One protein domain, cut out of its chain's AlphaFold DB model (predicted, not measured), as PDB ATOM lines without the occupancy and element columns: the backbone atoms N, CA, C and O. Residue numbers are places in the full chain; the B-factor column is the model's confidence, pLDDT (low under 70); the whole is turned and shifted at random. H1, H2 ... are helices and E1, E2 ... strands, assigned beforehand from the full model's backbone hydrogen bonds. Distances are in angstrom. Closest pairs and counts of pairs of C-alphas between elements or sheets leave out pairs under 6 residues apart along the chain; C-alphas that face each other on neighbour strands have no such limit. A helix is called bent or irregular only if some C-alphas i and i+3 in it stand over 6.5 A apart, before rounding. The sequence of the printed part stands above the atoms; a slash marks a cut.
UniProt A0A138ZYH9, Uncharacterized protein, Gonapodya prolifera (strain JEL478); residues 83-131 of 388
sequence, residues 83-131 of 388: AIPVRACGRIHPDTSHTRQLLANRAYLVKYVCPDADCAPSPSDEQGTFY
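AT A GLANCE: This is residues 83 to 131 of the 388 residues of an uncharacterized protein of Gonapodya prolifera (strain JEL478) (UniProt A0A138ZYH9). A short antiparallel pair of strands, E1 and E2, brings the two ends of the printed part side by side, and two short helices, H1 and H2, make an L-shaped corner over one side of the pair, H1 coming nearest to E1 at Ile 84 and Thr 99 and H2 nearest to E2 at Leu 109 and Phe 130. A long loop, residues 113 to 125, leaves H2 and swings round to E2. The printed part has 49 residues, with two named strands and two named helices in the order E1, H1, H2, E2; the sheet order is E1 - E2. The class is mixed, helices and strands, though under half of the residues, 23, are in named elements. The whole is compact, with a radius of gyration of the C-alphas of 10.0 A, and rounded, spanning 26 by 20 by 19 A.

HOW THE PARTS SIT: Start at the first printed residue, where strand E1, residues 83 to 86, is the antiparallel neighbour of strand E2, residues 126 to 130, at an angle of 128 degrees between their directions. Look there for N 84 and O 128, 2.9 A apart, and N 86 and O 126, also 2.9 A apart, both within hydrogen-bond range. C-alphas 83 and 129 face each other at 4.3 A. Next find helix H1, residues 97 to 104, whose closest C-alpha pair with E1 is Ile 84 and Thr 99, 7.1 A apart. Helix H2, residues 107 to 112, is close but not clearly touching H1, and the closest C-alphas, of Leu 103 and Leu 109, are 6.1 A apart. The lines of H1 and H2 stand about perpendicular, only just, at 70.0 degrees. The closest C-alphas of H2 and E2 are those of Leu 109 and Phe 130, 7.2 A apart. E1 and H2 are apart, and so are H1 and E2. In H1 every O i to N i+4 pair is within hydrogen-bond range; in H2 0 of 2 are, beside 2 of 3 O i to N i+3 pairs.

IN THESE COORDINATES: Find C-alpha 83 at (27.788, 52.380, 48.124); from there E1 runs 9.2 A to C-alpha 86. H1 begins at C-alpha 97, at (15.058, 48.938, 40.447), and runs 10.5 A to C-alpha 104. H2 runs 10.3 A from C-alpha 107 to C-alpha 112 and is irregular, but only just: C-alphas 108 and 111 are 6.7 A apart. E2 runs 12.8 A from C-alpha 126 to C-alpha 130 at (31.492, 56.025, 44.302).

THE WHOLE: The two C-alphas farthest apart are those of Ala 107 and Pro 123, at 26.8 A. The printed part has no cut; the link from H2 to E2 is long, that from E1 to H1 short, and that from H1 to H2 tight. The mean pLDDT of the printed part is 82.8, and residues 122 to 125 are under 70.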
ATOM      1  N   ALA A  83      27.529  53.809  48.233       80.38
ATOM      2  CA  ALA A  83      27.788  52.380  48.124       80.38
ATOM      3  C   ALA A  83      26.776  51.757  47.154       80.38
ATOM      4  O   ALA A  83      25.562  51.856  47.355       80.38
ATOM      5  N   ILE A  84      27.275  51.159  46.076       85.81
ATOM      6  CA  ILE A  84      26.467  50.523  45.037       85.81
ATOM      7  C   ILE A  84      27.061  49.144  44.750       85.81
ATOM      8  O   ILE A  84      28.284  49.034  44.649       85.81
ATOM      9  N   PRO A  85      26.231  48.096  44.602       83.69
ATOM     10  CA  PRO A  85      26.711  46.787  44.178       83.69
ATOM     11  C   PRO A  85      27.491  46.874  42.859       83.69
ATOM     12  O   PRO A  85      27.019  47.477  41.888       83.69
ATOM     13  N   VAL A  86      28.672  46.263  42.831       87.06
ATOM     14  CA  VAL A  86      29.513  46.112  41.640       87.06
ATOM     15  C   VAL A  86      29.695  44.635  41.323       87.06
ATOM     16  O   VAL A  86      29.663  43.787  42.210       87.06
ATOM     17  N   ARG A  87      29.877  44.307  40.043       85.44
ATOM     18  CA  ARG A  87      30.247  42.940  39.636       85.44
ATOM     19  C   ARG A  87      31.768  42.770  39.667       85.44
ATOM     20  O   ARG A  87      32.498  43.737  39.858       85.44
ATOM     21  N   ALA A  88      32.248  41.563  39.367       82.50
ATOM     22  CA  ALA A  88      33.678  41.239  39.267       82.50
ATOM     23  C   ALA A  88      34.467  42.138  38.287       82.50
ATOM     24  O   ALA A  88      35.683  42.253  38.388       82.50
ATOM     25  N   CYS A  89      33.785  42.809  37.351       84.38
ATOM     26  CA  CYS A  89      34.380  43.816  36.469       84.38
ATOM     27  C   CYS A  89      34.676  45.165  37.163       84.38
ATOM     28  O   CYS A  89      35.201  46.077  36.525       84.38
ATOM     29  N   GLY A  90      34.303  45.326  38.438       82.31
ATOM     30  CA  GLY A  90      34.484  46.545  39.230       82.31
ATOM     31  C   GLY A  90      33.561  47.703  38.840       82.31
ATOM     32  O   GLY A  90      33.790  48.836  39.260       82.31
ATOM     33  N   ARG A  91      32.537  47.452  38.014       90.00
ATOM     34  CA  ARG A  91      31.612  48.474  37.498       90.00
ATOM     35  C   ARG A  91      30.184  48.272  37.998       90.00
ATOM     36  O   ARG A  91      29.802  47.183  38.426       90.00
ATOM     37  N   ILE A  92      29.397  49.345  37.930       91.69
ATOM     38  CA  ILE A  92      27.989  49.363  38.340       91.69
ATOM     39  C   ILE A  92      27.134  48.671  37.272       91.69
ATOM     40  O   ILE A  92      27.242  48.992  36.088       91.69
ATOM     41  N   HIS A  93      26.229  47.787  37.701       90.00
ATOM     42  CA  HIS A  93      25.212  47.172  36.846       90.00
ATOM     43  C   HIS A  93      23.792  47.578  37.294       90.00
ATOM     44  O   HIS A  93      23.441  47.403  38.464       90.00
ATOM     45  N   PRO A  94      22.949  48.133  36.402       89.75
ATOM     46  CA  PRO A  94      21.615  48.642  36.735       89.75
ATOM     47  C   PRO A  94      20.536  47.538  36.805       89.75
ATOM     48  O   PRO A  94      19.423  47.716  36.310       89.75
ATOM     49  N   ASP A  95      20.836  46.393  37.417       85.31
ATOM     50  CA  ASP A  95      19.939  45.226  37.387       85.31
ATOM     51  C   ASP A  95      18.694  45.438  38.261       85.31
ATOM     52  O   ASP A  95      17.556  45.142  37.876       85.31
ATOM     53  N   THR A  96      18.889  46.025  39.443       87.94
ATOM     54  CA  THR A  96      17.806  46.272  40.399       87.94
ATOM     55  C   THR A  96      17.109  47.606  40.133       87.94
ATOM     56  O   THR A  96      17.707  48.568  39.644       87.94
ATOM     57  N   SER A  97      15.823  47.683  40.493       88.94
ATOM     58  CA  SER A  97      15.058  48.938  40.447       88.94
ATOM     59  C   SER A  97      15.727  50.038  41.288       88.94
ATOM     60  O   SER A  97      15.829  51.186  40.858       88.94
ATOM     61  N   HIS A  98      16.285  49.662  42.443       85.50
ATOM     62  CA  HIS A  98      16.997  50.573  43.336       85.50
ATOM     63  C   HIS A  98      18.252  51.171  42.682       85.50
ATOM     64  O   HIS A  98      18.401  52.392  42.654       85.50
ATOM     65  N   THR A  99      19.123  50.350  42.083       85.75
ATOM     66  CA  THR A  99      20.328  50.847  41.394       85.75
ATOM     67  C   THR A  99      19.966  51.753  40.216       85.75
ATOM     68  O   THR A  99      20.581  52.803  40.037       85.75
ATOM     69  N   ARG A 100      18.916  51.410  39.452       90.44
ATOM     70  CA  ARG A 100      18.398  52.265  38.368       90.44
ATOM     71  C   ARG A 100      17.941  53.630  38.873       90.44
ATOM     72  O   ARG A 100      18.308  54.647  38.288       90.44
ATOM     73  N   GLN A 101      17.200  53.666  39.978       87.12
ATOM     74  CA  GLN A 101      16.752  54.917  40.589       87.12
ATOM     75  C   GLN A 101      17.929  55.744  41.135       87.12
ATOM     76  O   GLN A 101      17.951  56.966  40.977       87.12
ATOM     77  N   LEU A 102      18.940  55.099  41.732       82.12
ATOM     78  CA  LEU A 102      20.153  55.775  42.203       82.12
ATOM     79  C   LEU A 102      20.929  56.434  41.057       82.12
ATOM     80  O   LEU A 102      21.346  57.581  41.216       82.12
ATOM     81  N   LEU A 103      21.098  55.736  39.929       88.44
ATOM     82  CA  LEU A 103      21.774  56.251  38.734       88.44
ATOM     83  C   LEU A 103      20.989  57.399  38.086       88.44
ATOM     84  O   LEU A 103      21.584  58.420  37.744       88.44
ATOM     85  N   ALA A 104      19.659  57.276  37.990       85.44
ATOM     86  CA  ALA A 104      18.791  58.329  37.458       85.44
ATOM     87  C   ALA A 104      18.888  59.629  38.275       85.44
ATOM     88  O   ALA A 104      18.947  60.721  37.715       85.44
ATOM     89  N   ASN A 105      18.983  59.511  39.601       83.06
ATOM     90  CA  ASN A 105      19.090  60.659  40.502       83.06
ATOM     91  C   ASN A 105      20.520  61.226  40.613       83.06
ATOM     92  O   ASN A 105      20.718  62.268  41.241       83.06
ATOM     93  N   ARG A 106      21.538  60.550  40.061       84.88
ATOM     94  CA  ARG A 106      22.958  60.902  40.233       84.88
ATOM     95  C   ARG A 106      23.747  60.708  38.940       84.88
ATOM     96  O   ARG A 106      24.522  59.766  38.798       84.88
ATOM     97  N   ALA A 107      23.619  61.677  38.036       83.75
ATOM     98  CA  ALA A 107      24.247  61.662  36.711       83.75
ATOM     99  C   ALA A 107      25.768  61.388  36.713       83.75
ATOM    100  O   ALA A 107      26.287  60.792  35.774       83.75
ATOM    101  N   TYR A 108      26.493  61.761  37.775       81.94
ATOM    102  CA  TYR A 108      27.940  61.524  37.877       81.94
ATOM    103  C   TYR A 108      28.324  60.038  37.971       81.94
ATOM    104  O   TYR A 108      29.473  59.695  37.704       81.94
ATOM    105  N   LEU A 109      27.386  59.161  38.339       85.56
ATOM    106  CA  LEU A 109      27.637  57.727  38.463       85.56
ATOM    107  C   LEU A 109      27.630  56.992  37.118       85.56
ATOM    108  O   LEU A 109      28.166  55.893  37.019       85.56
ATOM    109  N   VAL A 110      27.046  57.599  36.079       88.62
ATOM    110  CA  VAL A 110      26.839  56.975  34.760       88.62
ATOM    111  C   VAL A 110      28.158  56.510  34.136       88.62
ATOM    112  O   VAL A 110      28.208  55.457  33.511       88.62
ATOM    113  N   LYS A 111      29.256  57.234  34.373       87.25
ATOM    114  CA  LYS A 111      30.589  56.873  33.862       87.25
ATOM    115  C   LYS A 111      31.186  55.603  34.484       87.25
ATOM    116  O   LYS A 111      32.107  55.030  33.909       87.25
ATOM    117  N   TYR A 112      30.673  55.163  35.636       88.94
ATOM    118  CA  TYR A 112      31.096  53.929  36.306       88.94
ATOM    119  C   TYR A 112      30.204  52.729  35.952       88.94
ATOM    120  O   TYR A 112      30.431  51.628  36.456       88.94
ATOM    121  N   VAL A 113      29.191  52.919  35.098       91.75
ATOM    122  CA  VAL A 113      28.325  51.836  34.618       91.75
ATOM    123  C   VAL A 113      29.096  50.958  33.630       91.75
ATOM    124  O   VAL A 113      29.899  51.442  32.825       91.75
ATOM    125  N   CYS A 114      28.898  49.645  33.720       91.00
ATOM    126  CA  CYS A 114      29.500  48.710  32.780       91.00
ATOM    127  C   CYS A 114      28.901  48.904  31.375       91.00
ATOM    128  O   CYS A 114      27.677  48.896  31.246       91.00
ATOM    129  N   PRO A 115      29.725  49.084  30.325       90.12
ATOM    130  CA  PRO A 115      29.228  49.238  28.959       90.12
ATOM    131  C   PRO A 115      28.800  47.906  28.327       90.12
ATOM    132  O   PRO A 115      28.094  47.914  27.324       90.12
ATOM    133  N   ASP A 116      29.245  46.780  28.887       89.50
ATOM    134  CA  ASP A 116      28.981  45.444  28.365       89.50
ATOM    135  C   ASP A 116      27.686  44.873  28.962       89.50
ATOM    136  O   ASP A 116      27.590  44.637  30.173       89.50
ATOM    137  N   ALA A 117      26.688  44.666  28.098       81.75
ATOM    138  CA  ALA A 117      25.384  44.119  28.465       81.75
ATOM    139  C   ALA A 117      25.450  42.627  28.837       81.75
ATOM    140  O   ALA A 117      24.639  42.176  29.647       81.75
ATOM    141  N   ASP A 118      26.440  41.895  28.314       85.31
ATOM    142  CA  ASP A 118      26.594  40.446  28.487       85.31
ATOM    143  C   ASP A 118      27.602  40.085  29.590       85.31
ATOM    144  O   ASP A 118      27.934  38.917  29.803       85.31
ATOM    145  N   CYS A 119      28.081  41.080  30.343       82.81
ATOM    146  CA  CYS A 119      28.967  40.869  31.480       82.81
ATOM    147  C   CYS A 119      28.289  39.936  32.499       82.81
ATOM    148  O   CYS A 119      27.312  40.321  33.135       82.81
ATOM    149  N   ALA A 120      28.783  38.707  32.652       78.12
ATOM    150  CA  ALA A 120      28.103  37.675  33.432       78.12
ATOM    151  C   ALA A 120      27.873  38.091  34.907       78.12
ATOM    152  O   ALA A 120      28.760  38.690  35.527       78.12
ATOM    153  N   PRO A 121      26.705  37.776  35.502       73.00
ATOM    154  CA  PRO A 121      26.472  38.013  36.918       73.00
ATOM    155  C   PRO A 121      27.425  37.146  37.749       73.00
ATOM    156  O   PRO A 121      27.363  35.918  37.725       73.00
ATOM    157  N   SER A 122      28.323  37.805  38.477       65.62
ATOM    158  CA  SER A 122      29.140  37.181  39.518       65.62
ATOM    159  C   SER A 122      28.309  37.078  40.802       65.62
ATOM    160  O   SER A 122      27.642  38.056  41.140       65.62
ATOM    161  N   PRO A 123      28.366  35.966  41.556       60.34
ATOM    162  CA  PRO A 123      27.693  35.826  42.850       60.34
ATOM    163  C   PRO A 123      28.339  36.647  43.989       60.34
ATOM    164  O   PRO A 123      28.055  36.405  45.156       60.34
ATOM    165  N   SER A 124      29.233  37.589  43.683       56.12
ATOM    166  CA  SER A 124      29.898  38.426  44.682       56.12
ATOM    167  C   SER A 124      29.066  39.674  45.005       56.12
ATOM    168  O   SER A 124      28.955  40.569  44.166       56.12
ATOM    169  N   ASP A 125      28.559  39.764  46.238       59.38
ATOM    170  CA  ASP A 125      27.929  40.960  46.826       59.38
ATOM    171  C   ASP A 125      28.965  42.055  47.165       59.38
ATOM    172  O   ASP A 125      28.987  42.618  48.264       59.38
ATOM    173  N   GLU A 126      29.880  42.355  46.246       76.44
ATOM    174  CA  GLU A 126      30.858  43.416  46.462       76.44
ATOM    175  C   GLU A 126      30.200  44.785  46.275       76.44
ATOM    176  O   GLU A 126      29.481  45.045  45.307       76.44
ATOM    177  N   GLN A 127      30.441  45.686  47.224       80.25
ATOM    178  CA  GLN A 127      29.991  47.071  47.143       80.25
ATOM    179  C   GLN A 127      31.158  47.964  46.728       80.25
ATOM    180  O   GLN A 127      32.204  47.979  47.374       80.25
ATOM    181  N   GLY A 128      30.957  48.740  45.665       80.12
ATOM    182  CA  GLY A 128      31.833  49.843  45.293       80.12
ATOM    183  C   GLY A 128      31.302  51.151  45.871       80.12
ATOM    184  O   GLY A 128      30.112  51.445  45.757       80.12
ATOM    185  N   THR A 129      32.174  51.952  46.482       78.94
ATOM    186  CA  THR A 129      31.821  53.296  46.959       78.94
ATOM    187  C   THR A 129      32.240  54.328  45.922       78.94
ATOM    188  O   THR A 129      33.424  54.462  45.617       78.94
ATOM    189  N   PHE A 130      31.270  55.070  45.388       79.88
ATOM    190  CA  PHE A 130      31.492  56.025  44.302       79.88
ATOM    191  C   PHE A 130      31.269  57.463  44.760       79.88
ATOM    192  O   PHE A 130      30.225  57.799  45.330       79.88
ATOM    193  N   TYR A 131      32.234  58.328  44.462       73.38
ATOM    194  CA  TYR A 131      32.234  59.727  44.876       73.38
ATOM    195  C   TYR A 131      31.848  60.645  43.714       73.38
ATOM    196  O   TYR A 131      32.098  60.359  42.543       73.38
TER     197      TYR A 131